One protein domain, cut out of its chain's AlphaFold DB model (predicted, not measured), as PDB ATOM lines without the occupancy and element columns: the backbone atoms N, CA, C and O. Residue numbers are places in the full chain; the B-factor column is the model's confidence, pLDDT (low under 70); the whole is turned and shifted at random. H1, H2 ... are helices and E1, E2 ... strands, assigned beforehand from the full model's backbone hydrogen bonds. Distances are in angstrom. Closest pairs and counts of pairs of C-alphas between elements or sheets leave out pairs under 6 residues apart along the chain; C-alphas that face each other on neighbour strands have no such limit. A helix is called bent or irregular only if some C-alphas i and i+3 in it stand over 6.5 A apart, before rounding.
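Overview. This is residues 2 to 142 of the 291 residues of an uncharacterized protein of Sorangium cellulosum (UniProt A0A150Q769). Picture helix H4 in the core, with the longest helix, H6, crossing it on one side and H1 crossing it on the other. A small three-stranded sheet has H1 over its strand E1; H2 packs on H4, while H3 and the irregular H5 are short pieces farther from the core. The 141 printed residues hold, in order, H1 H2 E1 E2 E3 H3 H4 H5 H6; the sheet runs E1 E3 E2 and is mixed, and the class is mostly helix. The whole is compact, with a radius of gyration of the C-alphas of 14.9 A and spans of 44 by 36 by 25 A.

Along the chain. Find C-alpha 2 at (-13.547, 6.672, 82.133); from there H1 runs through residues 2 to 19, 26.5 A long. After it come H2, residues 33 to 40, then strands E1, 44 to 50, 14.1 A, E2, 54 to 57, and E3, 62 to 66. H3, residues 67 to 73, follows at once. Look next at C-alpha 78, (-27.261, 5.680, 80.684), where H4 begins, running 29.3 A to residue 97. H5 is residues 102 to 108, irregular, with C-alphas 103 and 106 7.2 A apart. H6, residues 112 to 137, runs 36.6 A to C-alpha 137 at (-38.982, 18.367, 76.054).

Arrangement. Start at the hub, H4. Its residues 78 to 86 touch H1 at a steep tilt of 62 degrees, closest at the C-alphas of Ala 12 and Glu 82, 4.8 A. Its residues 86 to 95 touch H6 at a steep tilt of 54 degrees, opposite ways, closest at the C-alphas of His 91 and Ala 122, 4.9 A. Its residues 89 to 97 touch H2, closest at the C-alphas of Phe 40 and Thr 93, 5.9 A. Helix packing is mostly crossed, with 0 of 4 touching pairs at a shallow tilt. H1 is on the sheet at a height of 9.2 A, over E1 and along the strands; H3 is on the same face, and H4 only grazes the sheet. E1 and E3 are parallel, with N 46 and O 63 2.9 A apart; E2 and E3 form an antiparallel hairpin, with N 55 and O 64 2.8 A apart. Both pairs of atoms are within hydrogen-bond range. Every O i to N i+4 pair is within that range in H2, H3 and H6, against 12 of 14 in H1, 15 of 16 in H4 and 1 of 3 in H5, which has 2 of 4 O i to N i+3 pairs within range. H5 and H6 are close but not clearly touching.

Size, cuts and confidence. The two C-alphas farthest apart, those of Gly 107 and Glu 140, are 46.1 A apart. The printed part has no cut; the link from H1 to H2 is long, 13 residues, and the others are tight. Residues 109 to 114, of which 112 to 114 belong to H6, stand free. Mean pLDDT of the printed part is 88.5; look for values under 70 at residues 58 to 59, 102 to 107, 109 and 140.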
ATOM      1  N   ARG A   2     -13.406   5.325  81.515       82.31
ATOM      2  CA  ARG A   2     -13.547   6.672  82.133       82.31
ATOM      3  C   ARG A   2     -14.008   7.744  81.135       82.31
ATOM      4  O   ARG A   2     -14.946   8.477  81.403       82.31
ATOM      5  N   ALA A   3     -13.414   7.751  79.940       84.88
ATOM      6  CA  ALA A   3     -13.828   8.638  78.853       84.88
ATOM      7  C   ALA A   3     -15.301   8.458  78.432       84.88
ATOM      8  O   ALA A   3     -15.922   9.425  78.027       84.88
ATOM      9  N   GLN A   4     -15.870   7.251  78.554       87.00
ATOM     10  CA  GLN A   4     -17.271   6.998  78.191       87.00
ATOM     11  C   GLN A   4     -18.233   7.574  79.233       87.00
ATOM     12  O   GLN A   4     -19.250   8.139  78.858       87.00
ATOM     13  N   VAL A   5     -17.902   7.476  80.527       90.88
ATOM     14  CA  VAL A   5     -18.705   8.111  81.584       90.88
ATOM     15  C   VAL A   5     -18.639   9.627  81.473       90.88
ATOM     16  O   VAL A   5     -19.679  10.267  81.486       90.88
ATOM     17  N   LEU A   6     -17.447  10.199  81.272       90.88
ATOM     18  CA  LEU A   6     -17.303  11.642  81.043       90.88
ATOM     19  C   LEU A   6     -18.068  12.117  79.801       90.88
ATOM     20  O   LEU A   6     -18.647  13.197  79.828       90.88
ATOM     21  N   GLU A   7     -18.108  11.315  78.734       92.06
ATOM     22  CA  GLU A   7     -18.942  11.604  77.563       92.06
ATOM     23  C   GLU A   7     -20.432  11.597  77.911       92.06
ATOM     24  O   GLU A   7     -21.150  12.522  77.550       92.06
ATOM     25  N   GLY A   8     -20.889  10.588  78.662       93.06
ATOM     26  CA  GLY A   8     -22.273  10.500  79.126       93.06
ATOM     27  C   GLY A   8     -22.673  11.685  80.008       93.06
ATOM     28  O   GLY A   8     -23.732  12.268  79.800       93.06
ATOM     29  N   ILE A   9     -21.798  12.091  80.934       93.56
ATOM     30  CA  ILE A   9     -21.989  13.281  81.775       93.56
ATOM     31  C   ILE A   9     -22.088  14.535  80.905       93.56
ATOM     32  O   ILE A   9     -22.993  15.344  81.098       93.56
ATOM     33  N   ARG A  10     -21.174  14.699  79.939       94.62
ATOM     34  CA  ARG A  10     -21.179  15.858  79.042       94.62
ATOM     35  C   ARG A  10     -22.478  15.933  78.250       94.62
ATOM     36  O   ARG A  10     -23.126  16.970  78.273       94.62
ATOM     37  N   HIS A  11     -22.871  14.829  77.621       94.81
ATOM     38  CA  HIS A  11     -24.109  14.752  76.855       94.81
ATOM     39  C   HIS A  11     -25.328  15.089  77.724       94.81
ATOM     40  O   HIS A  11     -26.153  15.911  77.335       94.81
ATOM     41  N   ALA A  12     -25.416  14.501  78.921       94.62
ATOM     42  CA  ALA A  12     -26.512  14.750  79.853       94.62
ATOM     43  C   ALA A  12     -26.623  16.227  80.255       94.62
ATOM     44  O   ALA A  12     -27.734  16.754  80.339       94.62
ATOM     45  N   LEU A  13     -25.483  16.886  80.487       95.00
ATOM     46  CA  LEU A  13     -25.417  18.299  80.849       95.00
ATOM     47  C   LEU A  13     -25.765  19.212  79.662       95.00
ATOM     48  O   LEU A  13     -26.578  20.123  79.809       95.00
ATOM     49  N   GLU A  14     -25.198  18.959  78.483       95.69
ATOM     50  CA  GLU A  14     -25.450  19.747  77.268       95.69
ATOM     51  C   GLU A  14     -26.923  19.682  76.831       95.69
ATOM     52  O   GLU A  14     -27.505  20.694  76.420       95.69
ATOM     53  N   GLU A  15     -27.555  18.514  76.967       95.06
ATOM     54  CA  GLU A  15     -28.962  18.309  76.622       95.06
ATOM     55  C   GLU A  15     -29.884  19.241  77.423       95.06
ATOM     56  O   GLU A  15     -30.682  19.988  76.845       95.06
ATOM     57  N   ILE A  16     -29.744  19.251  78.750       97.06
ATOM     58  CA  ILE A  16     -30.559  20.120  79.601       97.06
ATOM     59  C   ILE A  16     -30.154  21.589  79.453       97.06
ATOM     60  O   ILE A  16     -31.025  22.444  79.309       97.06
ATOM     61  N   GLN A  17     -28.860  21.924  79.390       96.94
ATOM     62  CA  GLN A  17     -28.406  23.319  79.281       96.94
ATOM     63  C   GLN A  17     -28.915  24.015  78.014       96.94
ATOM     64  O   GLN A  17     -29.256  25.205  78.051       96.94
ATOM     65  N   SER A  18     -28.982  23.282  76.900       96.75
ATOM     66  CA  SER A  18     -29.417  23.821  75.608       96.75
ATOM     67  C   SER A  18     -30.919  24.108  75.537       96.75
ATOM     68  O   SER A  18     -31.337  24.940  74.730       96.75
ATOM     69  N   THR A  19     -31.731  23.474  76.388       96.94
ATOM     70  CA  THR A  19     -33.197  23.506  76.268       96.94
ATOM     71  C   THR A  19     -33.933  23.965  77.522       96.94
ATOM     72  O   THR A  19     -35.094  24.361  77.396       96.94
ATOM     73  N   ILE A  20     -33.302  23.959  78.701       97.75
ATOM     74  CA  ILE A  20     -33.882  24.454  79.958       97.75
ATOM     75  C   ILE A  20     -34.300  25.917  79.824       97.75
ATOM     76  O   ILE A  20     -33.584  26.724  79.224       97.75
ATOM     77  N   ALA A  21     -35.452  26.265  80.375       97.50
ATOM     78  CA  ALA A  21     -36.041  27.592  80.310       97.50
ATOM     79  C   ALA A  21     -36.477  28.060  81.711       97.50
ATOM     80  O   ALA A  21     -36.689  27.229  82.595       97.50
ATOM     81  N   PRO A  22     -36.603  29.379  81.957       97.56
ATOM     82  CA  PRO A  22     -37.049  29.894  83.254       97.56
ATOM     83  C   PRO A  22     -38.403  29.338  83.710       97.56
ATOM     84  O   PRO A  22     -38.656  29.283  84.907       97.56
ATOM     85  N   GLU A  23     -39.266  28.932  82.782       96.50
ATOM     86  CA  GLU A  23     -40.579  28.346  83.057       96.50
ATOM     87  C   GLU A  23     -40.490  26.946  83.683       96.50
ATOM     88  O   GLU A  23     -41.433  26.534  84.349       96.50
ATOM     89  N   ASP A  24     -39.360  26.245  83.521       97.06
ATOM     90  CA  ASP A  24     -39.138  24.939  84.155       97.06
ATOM     91  C   ASP A  24     -38.816  25.077  85.651       97.06
ATOM     92  O   ASP A  24     -38.989  24.134  86.413       97.06
ATOM     93  N   VAL A  25     -38.331  26.246  86.083       97.38
ATOM     94  CA  VAL A  25     -37.867  26.475  87.457       97.38
ATOM     95  C   VAL A  25     -39.058  26.880  88.337       97.38
ATOM     96  O   VAL A  25     -39.809  27.788  87.959       97.38
ATOM     97  N   PRO A  26     -39.262  26.279  89.522       95.12
ATOM     98  CA  PRO A  26     -40.316  26.698  90.445       95.12
ATOM     99  C   PRO A  26     -40.071  28.120  90.975       95.12
ATOM    100  O   PRO A  26     -38.947  28.614  91.008       95.12
ATOM    101  N   SER A  27     -41.144  28.830  91.340       91.81
ATOM    102  CA  SER A  27     -41.019  30.167  91.953       91.81
ATOM    103  C   SER A  27     -40.590  30.080  93.414       91.81
ATOM    104  O   SER A  27     -39.810  30.909  93.872       91.81
ATOM    105  N   ASP A  28     -41.077  29.071  94.133       88.50
ATOM    106  CA  ASP A  28     -40.709  28.858  95.527       88.50
ATOM    107  C   ASP A  28     -39.320  28.212  95.603       88.50
ATOM    108  O   ASP A  28     -38.989  27.317  94.826       88.50
ATOM    109  N   GLY A  29     -38.488  28.688  96.530       81.88
ATOM    110  CA  GLY A  29     -37.122  28.191  96.721       81.88
ATOM    111  C   GLY A  29     -36.073  28.772  95.766       81.88
ATOM    112  O   GLY A  29     -34.889  28.539  95.982       81.88
ATOM    113  N   THR A  30     -36.458  29.564  94.755       85.62
ATOM    114  CA  THR A  30     -35.522  30.274  93.858       85.62
ATOM    115  C   THR A  30     -35.838  31.769  93.811       85.62
ATOM    116  O   THR A  30     -36.958  32.168  93.510       85.62
ATOM    117  N   SER A  31     -34.845  32.621  94.075       83.06
ATOM    118  CA  SER A  31     -35.029  34.081  94.114       83.06
ATOM    119  C   SER A  31     -35.170  34.718  92.724       83.06
ATOM    120  O   SER A  31     -35.954  35.651  92.552       83.06
ATOM    121  N   ASP A  32     -34.444  34.212  91.721       93.50
ATOM    122  CA  ASP A  32     -34.511  34.662  90.325       93.50
ATOM    123  C   ASP A  32     -34.280  33.489  89.354       93.50
ATOM    124  O   ASP A  32     -33.155  33.045  89.116       93.50
ATOM    125  N   LYS A  33     -35.362  33.024  88.716       95.94
ATOM    126  CA  LYS A  33     -35.338  31.909  87.751       95.94
ATOM    127  C   LYS A  33     -34.417  32.160  86.555       95.94
ATOM    128  O   LYS A  33     -33.779  31.237  86.048       95.94
ATOM    129  N   LYS A  34     -34.343  33.404  86.066       96.31
ATOM    130  CA  LYS A  34     -33.502  33.747  84.907       96.31
ATOM    131  C   LYS A  34     -32.034  33.725  85.295       96.31
ATOM    132  O   LYS A  34     -31.200  33.285  84.500       96.31
ATOM    133  N   GLN A  35     -31.721  34.202  86.496       93.81
ATOM    134  CA  GLN A  35     -30.377  34.118  87.048       93.81
ATOM    135  C   GLN A  35     -29.952  32.664  87.262       93.81
ATOM    136  O   GLN A  35     -28.883  32.307  86.767       93.81
ATOM    137  N   PHE A  36     -30.802  31.837  87.875       95.12
ATOM    138  CA  PHE A  36     -30.548  30.410  88.084       95.12
ATOM    139  C   PHE A  36     -30.228  29.689  86.763       95.12
ATOM    140  O   PHE A  36     -29.151  29.113  86.603       95.12
ATOM    141  N   VAL A  37     -31.091  29.828  85.743       96.81
ATOM    142  CA  VAL A  37     -30.863  29.235  84.408       96.81
ATOM    143  C   VAL A  37     -29.566  29.745  83.773       96.81
ATOM    144  O   VAL A  37     -28.840  28.993  83.117       96.81
ATOM    145  N   ARG A  38     -29.241  31.030  83.955       94.44
ATOM    146  CA  ARG A  38     -27.988  31.608  83.455       94.44
ATOM    147  C   ARG A  38     -26.769  31.036  84.177       94.44
ATOM    148  O   ARG A  38     -25.760  30.826  83.513       94.44
ATOM    149  N   HIS A  39     -26.825  30.825  85.490       92.56
ATOM    150  CA  HIS A  39     -25.740  30.192  86.245       92.56
ATOM    151  C   HIS A  39     -25.549  28.745  85.788       92.56
ATOM    152  O   HIS A  39     -24.453  28.395  85.351       92.56
ATOM    153  N   PHE A  40     -26.634  27.971  85.731       94.69
ATOM    154  CA  PHE A  40     -26.627  26.581  85.282       94.69
ATOM    155  C   PHE A  40     -25.990  26.401  83.894       94.69
ATOM    156  O   PHE A  40     -25.102  25.571  83.704       94.69
ATOM    157  N   ARG A  41     -26.379  27.232  82.914       95.38
ATOM    158  CA  ARG A  41     -25.851  27.186  81.533       95.38
ATOM    159  C   ARG A  41     -24.362  27.512  81.404       95.38
ATOM    160  O   ARG A  41     -23.782  27.268  80.349       95.38
ATOM    161  N   ARG A  42     -23.748  28.132  82.414       92.56
ATOM    162  CA  ARG A  42     -22.323  28.504  82.375       92.56
ATOM    163  C   ARG A  42     -21.414  27.397  82.891       92.56
ATOM    164  O   ARG A  42     -20.214  27.489  82.649       92.56
ATOM    165  N   ILE A  43     -21.968  26.387  83.561       92.25
ATOM    166  CA  ILE A  43     -21.211  25.277  84.139       92.25
ATOM    167  C   ILE A  43     -20.657  24.397  83.020       92.25
ATOM    168  O   ILE A  43     -21.387  23.963  82.132       92.25
ATOM    169  N   LYS A  44     -19.357  24.122  83.069       90.81
ATOM    170  CA  LYS A  44     -18.653  23.262  82.118       90.81
ATOM    171  C   LYS A  44     -18.064  22.054  82.825       90.81
ATOM    172  O   LYS A  44     -17.425  22.194  83.860       90.81
ATOM    173  N   LEU A  45     -18.206  20.878  82.224       90.06
ATOM    174  CA  LEU A  45     -17.481  19.694  82.672       90.06
ATOM    175  C   LEU A  45     -15.995  19.834  82.328       90.06
ATOM    176  O   LEU A  45     -15.640  19.989  81.154       90.06
ATOM    177  N   ARG A  46     -15.126  19.730  83.330       87.69
ATOM    178  CA  ARG A  46     -13.687  19.580  83.117       87.69
ATOM    179  C   ARG A  46     -13.314  18.109  82.896       87.69
ATOM    180  O   ARG A  46     -13.941  17.218  83.468       87.69
ATOM    181  N   PRO A  47     -12.337  17.830  82.016       81.06
ATOM    182  CA  PRO A  47     -11.931  16.461  81.700       81.06
ATOM    183  C   PRO A  47     -11.091  15.803  82.809       81.06
ATOM    184  O   PRO A  47     -11.002  14.569  82.869       81.06
ATOM    185  N   GLU A  48     -10.456  16.601  83.666       83.56
ATOM    186  CA  GLU A  48      -9.658  16.134  84.795       83.56
ATOM    187  C   GLU A  48     -10.537  15.590  85.933       83.56
ATOM    188  O   GLU A  48     -11.711  15.934  86.058       83.56
ATOM    189  N   ALA A  49      -9.970  14.696  86.754       79.19
ATOM    190  CA  ALA A  49     -10.635  14.270  87.985       79.19
ATOM    191  C   ALA A  49     -10.133  15.122  89.143       79.19
ATOM    192  O   ALA A  49      -8.932  15.387  89.232       79.19
ATOM    193  N   SER A  50     -11.042  15.471  90.048       80.81
ATOM    194  CA  SER A  50     -10.694  16.141  91.295       80.81
ATOM    195  C   SER A  50     -10.068  15.157  92.287       80.81
ATOM    196  O   SER A  50     -10.367  13.963  92.272       80.81
ATOM    197  N   ALA A  51      -9.255  15.664  93.218       72.44
ATOM    198  CA  ALA A  51      -8.735  14.865  94.333       72.44
ATOM    199  C   ALA A  51      -9.818  14.493  95.374       72.44
ATOM    200  O   ALA A  51      -9.643  13.530  96.117       72.44
ATOM    201  N   GLY A  52     -10.914  15.260  95.442       73.50
ATOM    202  CA  GLY A  52     -12.079  15.005  96.301       73.50
ATOM    203  C   GLY A  52     -13.195  14.224  95.597       73.50
ATOM    204  O   GLY A  52     -12.975  13.667  94.527       73.50
ATOM    205  N   PHE A  53     -14.397  14.204  96.187       71.50
ATOM    206  CA  PHE A  53     -15.587  13.543  95.620       71.50
ATOM    207  C   PHE A  53     -16.048  14.173  94.300       71.50
ATOM    208  O   PHE A  53     -16.294  13.464  93.328       71.50
ATOM    209  N   TYR A  54     -16.128  15.496  94.268       79.00
ATOM    210  CA  TYR A  54     -16.214  16.349  93.089       79.00
ATOM    211  C   TYR A  54     -15.707  17.736  93.508       79.00
ATOM    212  O   TYR A  54     -15.658  18.043  94.703       79.00
ATOM    213  N   ASP A  55     -15.290  18.549  92.546       80.06
ATOM    214  CA  ASP A  55     -15.031  19.971  92.747       80.06
ATOM    215  C   ASP A  55     -15.958  20.757  91.835       80.06
ATOM    216  O   ASP A  55     -15.982  20.563  90.619       80.06
ATOM    217  N   LEU A  56     -16.735  21.648  92.429       74.38
ATOM    218  CA  LEU A  56     -17.548  22.584  91.688       74.38
ATOM    219  C   LEU A  56     -17.108  23.991  92.047       74.38
ATOM    220  O   LEU A  56     -17.243  24.452  93.180       74.38
ATOM    221  N   ASN A  57     -16.645  24.704  91.033       76.88
ATOM    222  CA  ASN A  57     -16.281  26.095  91.158       76.88
ATOM    223  C   ASN A  57     -17.125  26.897  90.183       76.88
ATOM    224  O   ASN A  57     -16.859  27.005  88.984       76.88
ATOM    225  N   LEU A  58     -18.182  27.466  90.737       65.75
ATOM    226  CA  LEU A  58     -19.175  28.200  89.974       65.75
ATOM    227  C   LEU A  58     -18.720  29.612  89.593       65.75
ATOM    228  O   LEU A  58     -19.249  30.164  88.630       65.75
ATOM    229  N   LEU A  59     -17.713  30.179  90.277       69.12
ATOM    230  CA  LEU A  59     -17.081  31.438  89.854       69.12
ATOM    231  C   LEU A  59     -16.335  31.247  88.531       69.12
ATOM    232  O   LEU A  59     -16.482  32.053  87.611       69.12
ATOM    233  N   ASP A  60     -15.606  30.138  88.425       77.94
ATOM    234  CA  ASP A  60     -14.886  29.748  87.214       77.94
ATOM    235  C   ASP A  60     -15.770  28.963  86.225       77.94
ATOM    236  O   ASP A  60     -15.352  28.671  85.101       77.94
ATOM    237  N   GLY A  61     -17.010  28.650  86.624       83.81
ATOM    238  CA  GLY A  61     -18.027  27.999  85.805       83.81
ATOM    239  C   GLY A  61     -17.672  26.567  85.422       83.81
ATOM    240  O   GLY A  61     -17.884  26.187  84.271       83.81
ATOM    241  N   TYR A  62     -17.116  25.772  86.340       87.25
ATOM    242  CA  TYR A  62     -16.763  24.382  86.056       87.25
ATOM    243  C   TYR A  62     -17.185  23.393  87.137       87.25
ATOM    244  O   TYR A  62     -17.292  23.753  88.307       87.25
ATOM    245  N   ILE A  63     -17.353  22.138  86.712       88.44
ATOM    246  CA  ILE A  63     -17.475  20.950  87.555       88.44
ATOM    247  C   ILE A  63     -16.412  19.910  87.174       88.44
ATOM    248  O   ILE A  63     -16.170  19.656  85.992       88.44
ATOM    249  N   GLU A  64     -15.795  19.305  88.178       89.31
ATOM    250  CA  GLU A  64     -14.851  18.191  88.102       89.31
ATOM    251  C   GLU A  64     -15.370  17.057  88.980       89.31
ATOM    252  O   GLU A  64     -15.844  17.298  90.083       89.31
ATOM    253  N   PHE A  65     -15.250  15.814  88.527       86.81
ATOM    254  CA  PHE A  65     -15.681  14.655  89.309       86.81
ATOM    255  C   PHE A  65     -14.486  13.896  89.868       86.81
ATOM    256  O   PHE A  65     -13.496  13.672  89.171       86.81
ATOM    257  N   GLY A  66     -14.602  13.450  91.111       87.25
ATOM    258  CA  GLY A  66     -13.617  12.606  91.766       87.25
ATOM    259  C   GLY A  66     -13.531  11.220  91.158       87.25
ATOM    260  O   GLY A  66     -14.504  10.698  90.608       87.25
ATOM    261  N   GLU A  67     -12.377  10.572  91.306       86.81
ATOM    262  CA  GLU A  67     -12.175   9.222  90.769       86.81
ATOM    263  C   GLU A  67     -13.146   8.199  91.368       86.81
ATOM    264  O   GLU A  67     -13.702   7.389  90.628       86.81
ATOM    265  N   GLY A  68     -13.407   8.274  92.678       84.44
ATOM    266  CA  GLY A  68     -14.375   7.399  93.346       84.44
ATOM    267  C   GLY A  68     -15.789   7.566  92.788       84.44
ATOM    268  O   GLY A  68     -16.445   6.580  92.461       84.44
ATOM    269  N   MET A  69     -16.227   8.812  92.582       85.62
ATOM    270  CA  MET A  69     -17.548   9.117  92.030       85.62
ATOM    271  C   MET A  69     -17.677   8.647  90.578       85.62
ATOM    272  O   MET A  69     -18.670   8.011  90.225       85.62
ATOM    273  N   LEU A  70     -16.651   8.883  89.752       88.44
ATOM    274  CA  LEU A  70     -16.601   8.374  88.381       88.44
ATOM    275  C   LEU A  70     -16.651   6.842  88.341       88.44
ATOM    276  O   LEU A  70     -17.308   6.286  87.461       88.44
ATOM    277  N   GLU A  71     -15.986   6.151  89.270       87.31
ATOM    278  CA  GLU A  71     -16.015   4.687  89.332       87.31
ATOM    279  C   GLU A  71     -17.395   4.153  89.719       87.31
ATOM    280  O   GLU A  71     -17.876   3.204  89.102       87.31
ATOM    281  N   THR A  72     -18.083   4.782  90.671       85.31
ATOM    282  CA  THR A  72     -19.440   4.355  91.036       85.31
ATOM    283  C   THR A  72     -20.453   4.686  89.941       85.31
ATOM    284  O   THR A  72     -21.302   3.855  89.618       85.31
ATOM    285  N   MET A  73     -20.323   5.842  89.282       89.19
ATOM    286  CA  MET A  73     -21.152   6.212  88.127       89.19
ATOM    287  C   MET A  73     -21.044   5.218  86.965       89.19
ATOM    288  O   MET A  73     -22.005   5.058  86.215       89.19
ATOM    289  N   ARG A  74     -19.915   4.509  86.811       88.00
ATOM    290  CA  ARG A  74     -19.765   3.464  85.777       88.00
ATOM    291  C   ARG A  74     -20.757   2.316  85.921       88.00
ATOM    292  O   ARG A  74     -20.950   1.578  84.959       88.00
ATOM    293  N   GLN A  75     -21.332   2.132  87.105       87.88
ATOM    294  CA  GLN A  75     -22.300   1.072  87.376       87.88
ATOM    295  C   GLN A  75     -23.736   1.489  87.029       87.88
ATOM    296  O   GLN A  75     -24.639   0.657  87.086       87.88
ATOM    297  N   LEU A  76     -23.957   2.760  86.683       90.88
ATOM    298  CA  LEU A  76     -25.266   3.267  86.295       90.88
ATOM    299  C   LEU A  76     -25.547   2.970  84.824       90.88
ATOM    300  O   LEU A  76     -24.663   3.055  83.968       90.88
ATOM    301  N   ASP A  77     -26.807   2.675  84.520       93.12
ATOM    302  CA  ASP A  77     -27.283   2.742  83.146       93.12
ATOM    303  C   ASP A  77     -27.284   4.198  82.638       93.12
ATOM    304  O   ASP A  77     -27.225   5.157  83.413       93.12
ATOM    305  N   ALA A  78     -27.358   4.367  81.316       92.19
ATOM    306  CA  ALA A  78     -27.261   5.680  80.684       92.19
ATOM    307  C   ALA A  78     -28.363   6.657  81.132       92.19
ATOM    308  O   ALA A  78     -28.080   7.839  81.311       92.19
ATOM    309  N   ALA A  79     -29.592   6.177  81.347       93.19
ATOM    310  CA  ALA A  79     -30.711   7.030  81.737       93.19
ATOM    311  C   ALA A  79     -30.582   7.496  83.196       93.19
ATOM    312  O   ALA A  79     -30.878   8.645  83.518       93.19
ATOM    313  N   THR A  80     -30.109   6.617  84.080       94.38
ATOM    314  CA  THR A  80     -29.849   6.943  85.485       94.38
ATOM    315  C   THR A  80     -28.654   7.883  85.622       94.38
ATOM    316  O   THR A  80     -28.734   8.846  86.381       94.38
ATOM    317  N   LEU A  81     -27.580   7.671  84.850       94.50
ATOM    318  CA  LEU A  81     -26.453   8.607  84.786       94.50
ATOM    319  C   LEU A  81     -26.907   9.994  84.309       94.50
ATOM    320  O   LEU A  81     -26.549  10.994  84.929       94.50
ATOM    321  N   GLU A  82     -27.709  10.051  83.242       95.25
ATOM    322  CA  GLU A  82     -28.243  11.299  82.689       95.25
ATOM    323  C   GLU A  82     -29.009  12.094  83.751       95.25
ATOM    324  O   GLU A  82     -28.655  13.238  84.053       95.25
ATOM    325  N   ARG A  83     -30.011  11.465  84.376       96.62
ATOM    326  CA  ARG A  83     -30.818  12.102  85.423       96.62
ATOM    327  C   ARG A  83     -29.977  12.516  86.625       96.62
ATOM    328  O   ARG A  83     -30.200  13.596  87.162       96.62
ATOM    329  N   PHE A  84     -29.010  11.690  87.030       95.56
ATOM    330  CA  PHE A  84     -28.167  11.957  88.194       95.56
ATOM    331  C   PHE A  84     -27.325  13.216  87.995       95.56
ATOM    332  O   PHE A  84     -27.289  14.085  88.865       95.56
ATOM    333  N   VAL A  85     -26.698  13.346  86.826       93.81
ATOM    334  CA  VAL A  85     -25.914  14.534  86.471       93.81
ATOM    335  C   VAL A  85     -26.804  15.772  86.435       93.81
ATOM    336  O   VAL A  85     -26.432  16.799  86.995       93.81
ATOM    337  N   GLN A  86     -27.988  15.674  85.826       95.81
ATOM    338  CA  GLN A  86     -28.929  16.793  85.740       95.81
ATOM    339  C   GLN A  86     -29.333  17.304  87.126       95.81
ATOM    340  O   GLN A  86     -29.167  18.491  87.401       95.81
ATOM    341  N   ILE A  87     -29.812  16.424  88.014       96.88
ATOM    342  CA  ILE A  87     -30.276  16.842  89.345       96.88
ATOM    343  C   ILE A  87     -29.132  17.335  90.226       96.88
ATOM    344  O   ILE A  87     -29.318  18.306  90.948       96.88
ATOM    345  N   MET A  88     -27.949  16.724  90.141       93.81
ATOM    346  CA  MET A  88     -26.815  17.125  90.969       93.81
ATOM    347  C   MET A  88     -26.277  18.495  90.539       93.81
ATOM    348  O   MET A  88     -26.100  19.369  91.377       93.81
ATOM    349  N   VAL A  89     -26.107  18.753  89.237       93.62
ATOM    350  CA  VAL A  89     -25.632  20.076  88.785       93.62
ATOM    351  C   VAL A  89     -26.673  21.173  89.056       93.62
ATOM    352  O   VAL A  89     -26.299  22.299  89.391       93.62
ATOM    353  N   LEU A  90     -27.973  20.869  88.950       96.19
ATOM    354  CA  LEU A  90     -29.039  21.796  89.353       96.19
ATOM    355  C   LEU A  90     -28.995  22.093  90.862       96.19
ATOM    356  O   LEU A  90     -29.091  23.261  91.240       96.19
ATOM    357  N   HIS A  91     -28.777  21.067  91.690       95.38
ATOM    358  CA  HIS A  91     -28.702  21.174  93.152       95.38
ATOM    359  C   HIS A  91     -27.593  22.128  93.561       95.38
ATOM    360  O   HIS A  91     -27.823  23.127  94.245       95.38
ATOM    361  N   GLU A  92     -26.406  21.898  93.020       91.62
ATOM    362  CA  GLU A  92     -25.269  22.753  93.299       91.62
ATOM    363  C   GLU A  92     -25.412  24.171  92.729       91.62
ATOM    364  O   GLU A  92     -24.923  25.143  93.309       91.62
ATOM    365  N   THR A  93     -26.111  24.322  91.597       92.44
ATOM    366  CA  THR A  93     -26.438  25.657  91.075       92.44
ATOM    367  C   THR A  93     -27.308  26.423  92.066       92.44
ATOM    368  O   THR A  93     -27.135  27.633  92.197       92.44
ATOM    369  N   LEU A  94     -28.213  25.758  92.790       93.25
ATOM    370  CA  LEU A  94     -29.029  26.447  93.787       93.25
ATOM    371  C   LEU A  94     -28.220  26.833  95.024       93.25
ATOM    372  O   LEU A  94     -28.390  27.940  95.532       93.25
ATOM    373  N   HIS A  95     -27.304  25.976  95.475       90.94
ATOM    374  CA  HIS A  95     -26.400  26.306  96.578       90.94
ATOM    375  C   HIS A  95     -25.623  27.604  96.342       90.94
ATOM    376  O   HIS A  95     -25.466  28.403  97.269       90.94
ATOM    377  N   LEU A  96     -25.250  27.895  95.092       85.56
ATOM    378  CA  LEU A  96     -24.670  29.187  94.718       85.56
ATOM    379  C   LEU A  96     -25.570  30.369  95.059       85.56
ATOM    380  O   LEU A  96     -25.118  31.352  95.650       85.56
ATOM    381  N   ASP A  97     -26.831  30.278  94.649       86.38
ATOM    382  CA  ASP A  97     -27.823  31.332  94.832       86.38
ATOM    383  C   ASP A  97     -28.211  31.463  96.320       86.38
ATOM    384  O   ASP A  97     -28.592  32.545  96.771       86.38
ATOM    385  N   GLN A  98     -28.038  30.389  97.100       88.75
ATOM    386  CA  GLN A  98     -28.177  30.354  98.561       88.75
ATOM    387  C   GLN A  98     -26.924  30.853  99.310       88.75
ATOM    388  O   GLN A  98     -26.968  31.030 100.528       88.75
ATOM    389  N   GLY A  99     -25.810  31.102  98.613       85.69
ATOM    390  CA  GLY A  99     -24.552  31.539  99.223       85.69
ATOM    391  C   GLY A  99     -23.785  30.432  99.960       85.69
ATOM    392  O   GLY A  99     -22.948  30.733 100.818       85.69
ATOM    393  N   LEU A 100     -24.061  29.164  99.645       83.44
ATOM    394  CA  LEU A 100     -23.293  28.013 100.107       83.44
ATOM    395  C   LEU A 100     -22.195  27.711  99.075       83.44
ATOM    396  O   LEU A 100     -22.464  27.377  97.925       83.44
ATOM    397  N   TYR A 101     -20.941  27.872  99.490       76.62
ATOM    398  CA  TYR A 101     -19.749  27.697  98.663       76.62
ATOM    399  C   TYR A 101     -18.815  26.682  99.319       76.62
ATOM    400  O   TYR A 101     -18.754  26.578 100.545       76.62
ATOM    401  N   THR A 102     -17.953  26.033  98.539       67.25
ATOM    402  CA  THR A 102     -16.903  25.144  99.070       67.25
ATOM    403  C   THR A 102     -16.062  25.812 100.172       67.25
ATOM    404  O   THR A 102     -15.640  25.159 101.125       67.25
ATOM    405  N   SER A 103     -15.862  27.134 100.094       63.59
ATOM    406  CA  SER A 103     -15.095  27.928 101.064       63.59
ATOM    407  C   SER A 103     -15.782  28.146 102.417       63.59
ATOM    408  O   SER A 103     -15.082  28.410 103.395       63.59
ATOM    409  N   ASN A 104     -17.114  28.047 102.503       69.38
ATOM    410  CA  ASN A 104     -17.859  28.199 103.760       69.38
ATOM    411  C   ASN A 104     -18.566  26.909 104.213       69.38
ATOM    412  O   ASN A 104     -18.944  26.820 105.380       69.38
ATOM    413  N   HIS A 105     -18.649  25.888 103.355       68.06
ATOM    414  CA  HIS A 105     -19.287  24.603 103.643       68.06
ATOM    415  C   HIS A 105     -18.744  23.927 104.916       68.06
ATOM    416  O   HIS A 105     -19.512  23.449 105.749       68.06
ATOM    417  N   SER A 106     -17.422  23.943 105.134       63.75
ATOM    418  CA  SER A 106     -16.806  23.349 106.333       63.75
ATOM    419  C   SER A 106     -17.295  23.986 107.640       63.75
ATOM    420  O   SER A 106     -17.496  23.274 108.622       63.75
ATOM    421  N   GLY A 107     -17.564  25.295 107.646       64.81
ATOM    422  CA  GLY A 107     -18.101  26.008 108.808       64.81
ATOM    423  C   GLY A 107     -19.578  25.712 109.085       64.81
ATOM    424  O   GLY A 107     -19.997  25.758 110.239       64.81
ATOM    425  N   VAL A 108     -20.354  25.375 108.050       70.69
ATOM    426  CA  VAL A 108     -21.785  25.033 108.167       70.69
ATOM    427  C   VAL A 108     -21.985  23.534 108.427       70.69
ATOM    428  O   VAL A 108     -23.012  23.153 108.977       70.69
ATOM    429  N   SER A 109     -20.988  22.686 108.141       69.31
ATOM    430  CA  SER A 109     -21.048  21.221 108.334       69.31
ATOM    431  C   SER A 109     -21.493  20.761 109.730       69.31
ATOM    432  O   SER A 109     -22.087  19.696 109.863       69.31
ATOM    433  N   HIS A 110     -21.276  21.579 110.765       74.50
ATOM    434  CA  HIS A 110     -21.700  21.297 112.141       74.50
ATOM    435  C   HIS A 110     -23.125  21.773 112.476       74.50
ATOM    436  O   HIS A 110     -23.681  21.398 113.505       74.50
ATOM    437  N   ALA A 111     -23.737  22.593 111.622       83.38
ATOM    438  CA  ALA A 111     -25.114  23.057 111.749       83.38
ATOM    439  C   ALA A 111     -26.054  22.143 110.943       83.38
ATOM    440  O   ALA A 111     -26.739  22.595 110.029       83.38
ATOM    441  N   SER A 112     -26.079  20.851 111.287       81.38
ATOM    442  CA  SER A 112     -26.754  19.789 110.519       81.38
ATOM    443  C   SER A 112     -28.220  20.083 110.189       81.38
ATOM    444  O   SER A 112     -28.654  19.814 109.078       81.38
ATOM    445  N   VAL A 113     -28.970  20.701 111.107       86.44
ATOM    446  CA  VAL A 113     -30.370  21.108 110.873       86.44
ATOM    447  C   VAL A 113     -30.479  22.205 109.810       86.44
ATOM    448  O   VAL A 113     -31.382  22.173 108.980       86.44
ATOM    449  N   VAL A 114     -29.559  23.177 109.821       89.06
ATOM    450  CA  VAL A 114     -29.534  24.264 108.829       89.06
ATOM    451  C   VAL A 114     -29.134  23.715 107.466       89.06
ATOM    452  O   VAL A 114     -29.773  24.048 106.473       89.06
ATOM    453  N   LEU A 115     -28.116  22.851 107.416       88.31
ATOM    454  CA  LEU A 115     -27.725  22.188 106.173       88.31
ATOM    455  C   LEU A 115     -28.840  21.322 105.610       88.31
ATOM    456  O   LEU A 115     -29.118  21.413 104.426       88.31
ATOM    457  N   GLU A 116     -29.526  20.543 106.445       90.81
ATOM    458  CA  GLU A 116     -30.653  19.729 105.991       90.81
ATOM    459  C   GLU A 116     -31.760  20.583 105.359       90.81
ATOM    460  O   GLU A 116     -32.341  20.183 104.354       90.81
ATOM    461  N   GLU A 117     -32.051  21.759 105.919       92.50
ATOM    462  CA  GLU A 117     -33.046  22.670 105.348       92.50
ATOM    463  C   GLU A 117     -32.609  23.211 103.981       92.50
ATOM    464  O   GLU A 117     -33.389  23.214 103.027       92.50
ATOM    465  N   ILE A 118     -31.351  23.639 103.873       93.19
ATOM    466  CA  ILE A 118     -30.779  24.166 102.631       93.19
ATOM    467  C   ILE A 118     -30.719  23.078 101.547       93.19
ATOM    468  O   ILE A 118     -31.153  23.325 100.417       93.19
ATOM    469  N   ASP A 119     -30.282  21.869 101.908       93.69
ATOM    470  CA  ASP A 119     -30.244  20.687 101.041       93.69
ATOM    471  C   ASP A 119     -31.643  20.252 100.605       93.69
ATOM    472  O   ASP A 119     -31.831  19.888  99.446       93.69
ATOM    473  N   TYR A 120     -32.637  20.296 101.502       95.44
ATOM    474  CA  TYR A 120     -34.018  19.959 101.151       95.44
ATOM    475  C   TYR A 120     -34.534  20.880 100.043       95.44
ATOM    476  O   TYR A 120     -35.095  20.405  99.056       95.44
ATOM    477  N   ILE A 121     -34.325  22.193 100.191       96.12
ATOM    478  CA  ILE A 121     -34.734  23.182  99.186       96.12
ATOM    479  C   ILE A 121     -33.991  22.929  97.866       96.12
ATOM    480  O   ILE A 121     -34.623  22.925  96.807       96.12
ATOM    481  N   ALA A 122     -32.681  22.672  97.920       96.19
ATOM    482  CA  ALA A 122     -31.866  22.380  96.742       96.19
ATOM    483  C   ALA A 122     -32.315  21.113  96.007       96.19
ATOM    484  O   ALA A 122     -32.530  21.157  94.794       96.19
ATOM    485  N   ASP A 123     -32.550  20.015  96.721       97.62
ATOM    486  CA  ASP A 123     -33.095  18.784  96.147       97.62
ATOM    487  C   ASP A 123     -34.487  19.017  95.534       97.62
ATOM    488  O   ASP A 123     -34.727  18.637  94.386       97.62
ATOM    489  N   ALA A 124     -35.401  19.666  96.269       97.62
ATOM    490  CA  ALA A 124     -36.778  19.893  95.830       97.62
ATOM    491  C   ALA A 124     -36.845  20.749  94.559       97.62
ATOM    492  O   ALA A 124     -37.512  20.361  93.599       97.62
ATOM    493  N   VAL A 125     -36.121  21.873  94.517       97.94
ATOM    494  CA  VAL A 125     -36.051  22.753  93.339       97.94
ATOM    495  C   VAL A 125     -35.401  22.039  92.158       97.94
ATOM    496  O   VAL A 125     -35.871  22.176  91.028       97.94
ATOM    497  N   SER A 126     -34.350  21.253  92.393       98.12
ATOM    498  CA  SER A 126     -33.626  20.554  91.324       98.12
ATOM    499  C   SER A 126     -34.452  19.446  90.696       98.12
ATOM    500  O   SER A 126     -34.532  19.357  89.471       98.12
ATOM    501  N   LEU A 127     -35.118  18.640  91.526       98.50
ATOM    502  CA  LEU A 127     -36.063  17.627  91.070       98.50
ATOM    503  C   LEU A 127     -37.226  18.273  90.323       98.50
ATOM    504  O   LEU A 127     -37.511  17.876  89.197       98.50
ATOM    505  N   ALA A 128     -37.841  19.304  90.904       98.25
ATOM    506  CA  ALA A 128     -38.938  20.036  90.282       98.25
ATOM    507  C   ALA A 128     -38.545  20.585  88.903       98.25
ATOM    508  O   ALA A 128     -39.247  20.361  87.917       98.25
ATOM    509  N   THR A 129     -37.376  21.221  88.819       98.50
ATOM    510  CA  THR A 129     -36.851  21.787  87.573       98.50
ATOM    511  C   THR A 129     -36.579  20.710  86.528       98.50
ATOM    512  O   THR A 129     -37.007  20.839  85.381       98.50
ATOM    513  N   ALA A 130     -35.898  19.624  86.906       98.19
ATOM    514  CA  ALA A 130     -35.559  18.547  85.981       98.19
ATOM    515  C   ALA A 130     -36.804  17.804  85.468       98.19
ATOM    516  O   ALA A 130     -36.892  17.494  84.280       98.19
ATOM    517  N   ILE A 131     -37.790  17.561  86.338       97.88
ATOM    518  CA  ILE A 131     -39.050  16.900  85.980       97.88
ATOM    519  C   ILE A 131     -39.876  17.786  85.040       97.88
ATOM    520  O   ILE A 131     -40.319  17.303  83.996       97.88
ATOM    521  N   ALA A 132     -40.048  19.074  85.366       97.44
ATOM    522  CA  ALA A 132     -40.782  20.023  84.525       97.44
ATOM    523  C   ALA A 132     -40.127  20.174  83.144       97.44
ATOM    524  O   ALA A 132     -40.799  20.056  82.115       97.44
ATOM    525  N   TRP A 133     -38.798  20.326  83.119       97.62
ATOM    526  CA  TRP A 133     -38.015  20.340  81.887       97.62
ATOM    527  C   TRP A 133     -38.257  19.076  81.059       97.62
ATOM    528  O   TRP A 133     -38.624  19.167  79.884       97.62
ATOM    529  N   ARG A 134     -38.107  17.891  81.667       96.12
ATOM    530  CA  ARG A 134     -38.252  16.609  80.968       96.12
ATOM    531  C   ARG A 134     -39.652  16.425  80.395       96.12
ATOM    532  O   ARG A 134     -39.773  16.005  79.243       96.12
ATOM    533  N   ALA A 135     -40.681  16.769  81.167       95.25
ATOM    534  CA  ALA A 135     -42.072  16.719  80.730       95.25
ATOM    535  C   ALA A 135     -42.321  17.625  79.514       95.25
ATOM    536  O   ALA A 135     -43.039  17.240  78.592       95.25
ATOM    537  N   ARG A 136     -41.674  18.797  79.463       94.81
ATOM    538  CA  ARG A 136     -41.780  19.730  78.337       94.81
ATOM    539  C   ARG A 136     -41.037  19.257  77.086       94.81
ATOM    540  O   ARG A 136     -41.553  19.436  75.984       94.81
ATOM    541  N   VAL A 137     -39.829  18.701  77.220       93.12
ATOM    542  CA  VAL A 137     -38.982  18.367  76.054       93.12
ATOM    543  C   VAL A 137     -39.184  16.952  75.506       93.12
ATOM    544  O   VAL A 137     -38.843  16.707  74.350       93.12
ATOM    545  N   LYS A 138     -39.734  16.016  76.293       82.94
ATOM    546  CA  LYS A 138     -40.021  14.635  75.853       82.94
ATOM    547  C   LYS A 138     -41.413  14.146  76.303       82.94
ATOM    548  O   LYS A 138     -41.497  13.107  76.957       82.94
ATOM    549  N   PRO A 139     -42.507  14.842  75.932       71.00
ATOM    550  CA  PRO A 139     -43.854  14.516  76.411       71.00
ATOM    551  C   PRO A 139     -44.399  13.173  75.893       71.00
ATOM    552  O   PRO A 139     -45.292  12.596  76.500       71.00
ATOM    553  N   GLU A 140     -43.893  12.661  74.767       62.84
ATOM    554  CA  GLU A 140     -44.606  11.634  73.990       62.84
ATOM    555  C   GLU A 140     -44.463  10.188  74.508       62.84
ATOM    556  O   GLU A 140     -45.135   9.301  73.992       62.84
ATOM    557  N   ASN A 141     -43.629   9.926  75.524       74.06
ATOM    558  CA  ASN A 141     -43.259   8.549  75.895       74.06
ATOM    559  C   ASN A 141     -43.437   8.172  77.374       74.06
ATOM    560  O   ASN A 141     -43.241   7.003  77.708       74.06
ATOM    561  N   GLN A 142     -43.760   9.111  78.268       86.75
ATOM    562  CA  GLN A 142     -43.868   8.843  79.709       86.75
ATOM    563  C   GLN A 142     -44.923   9.752  80.347       86.75
ATOM    564  O   GLN A 142     -45.005  10.932  80.011       86.75
TER     565      GLN A 142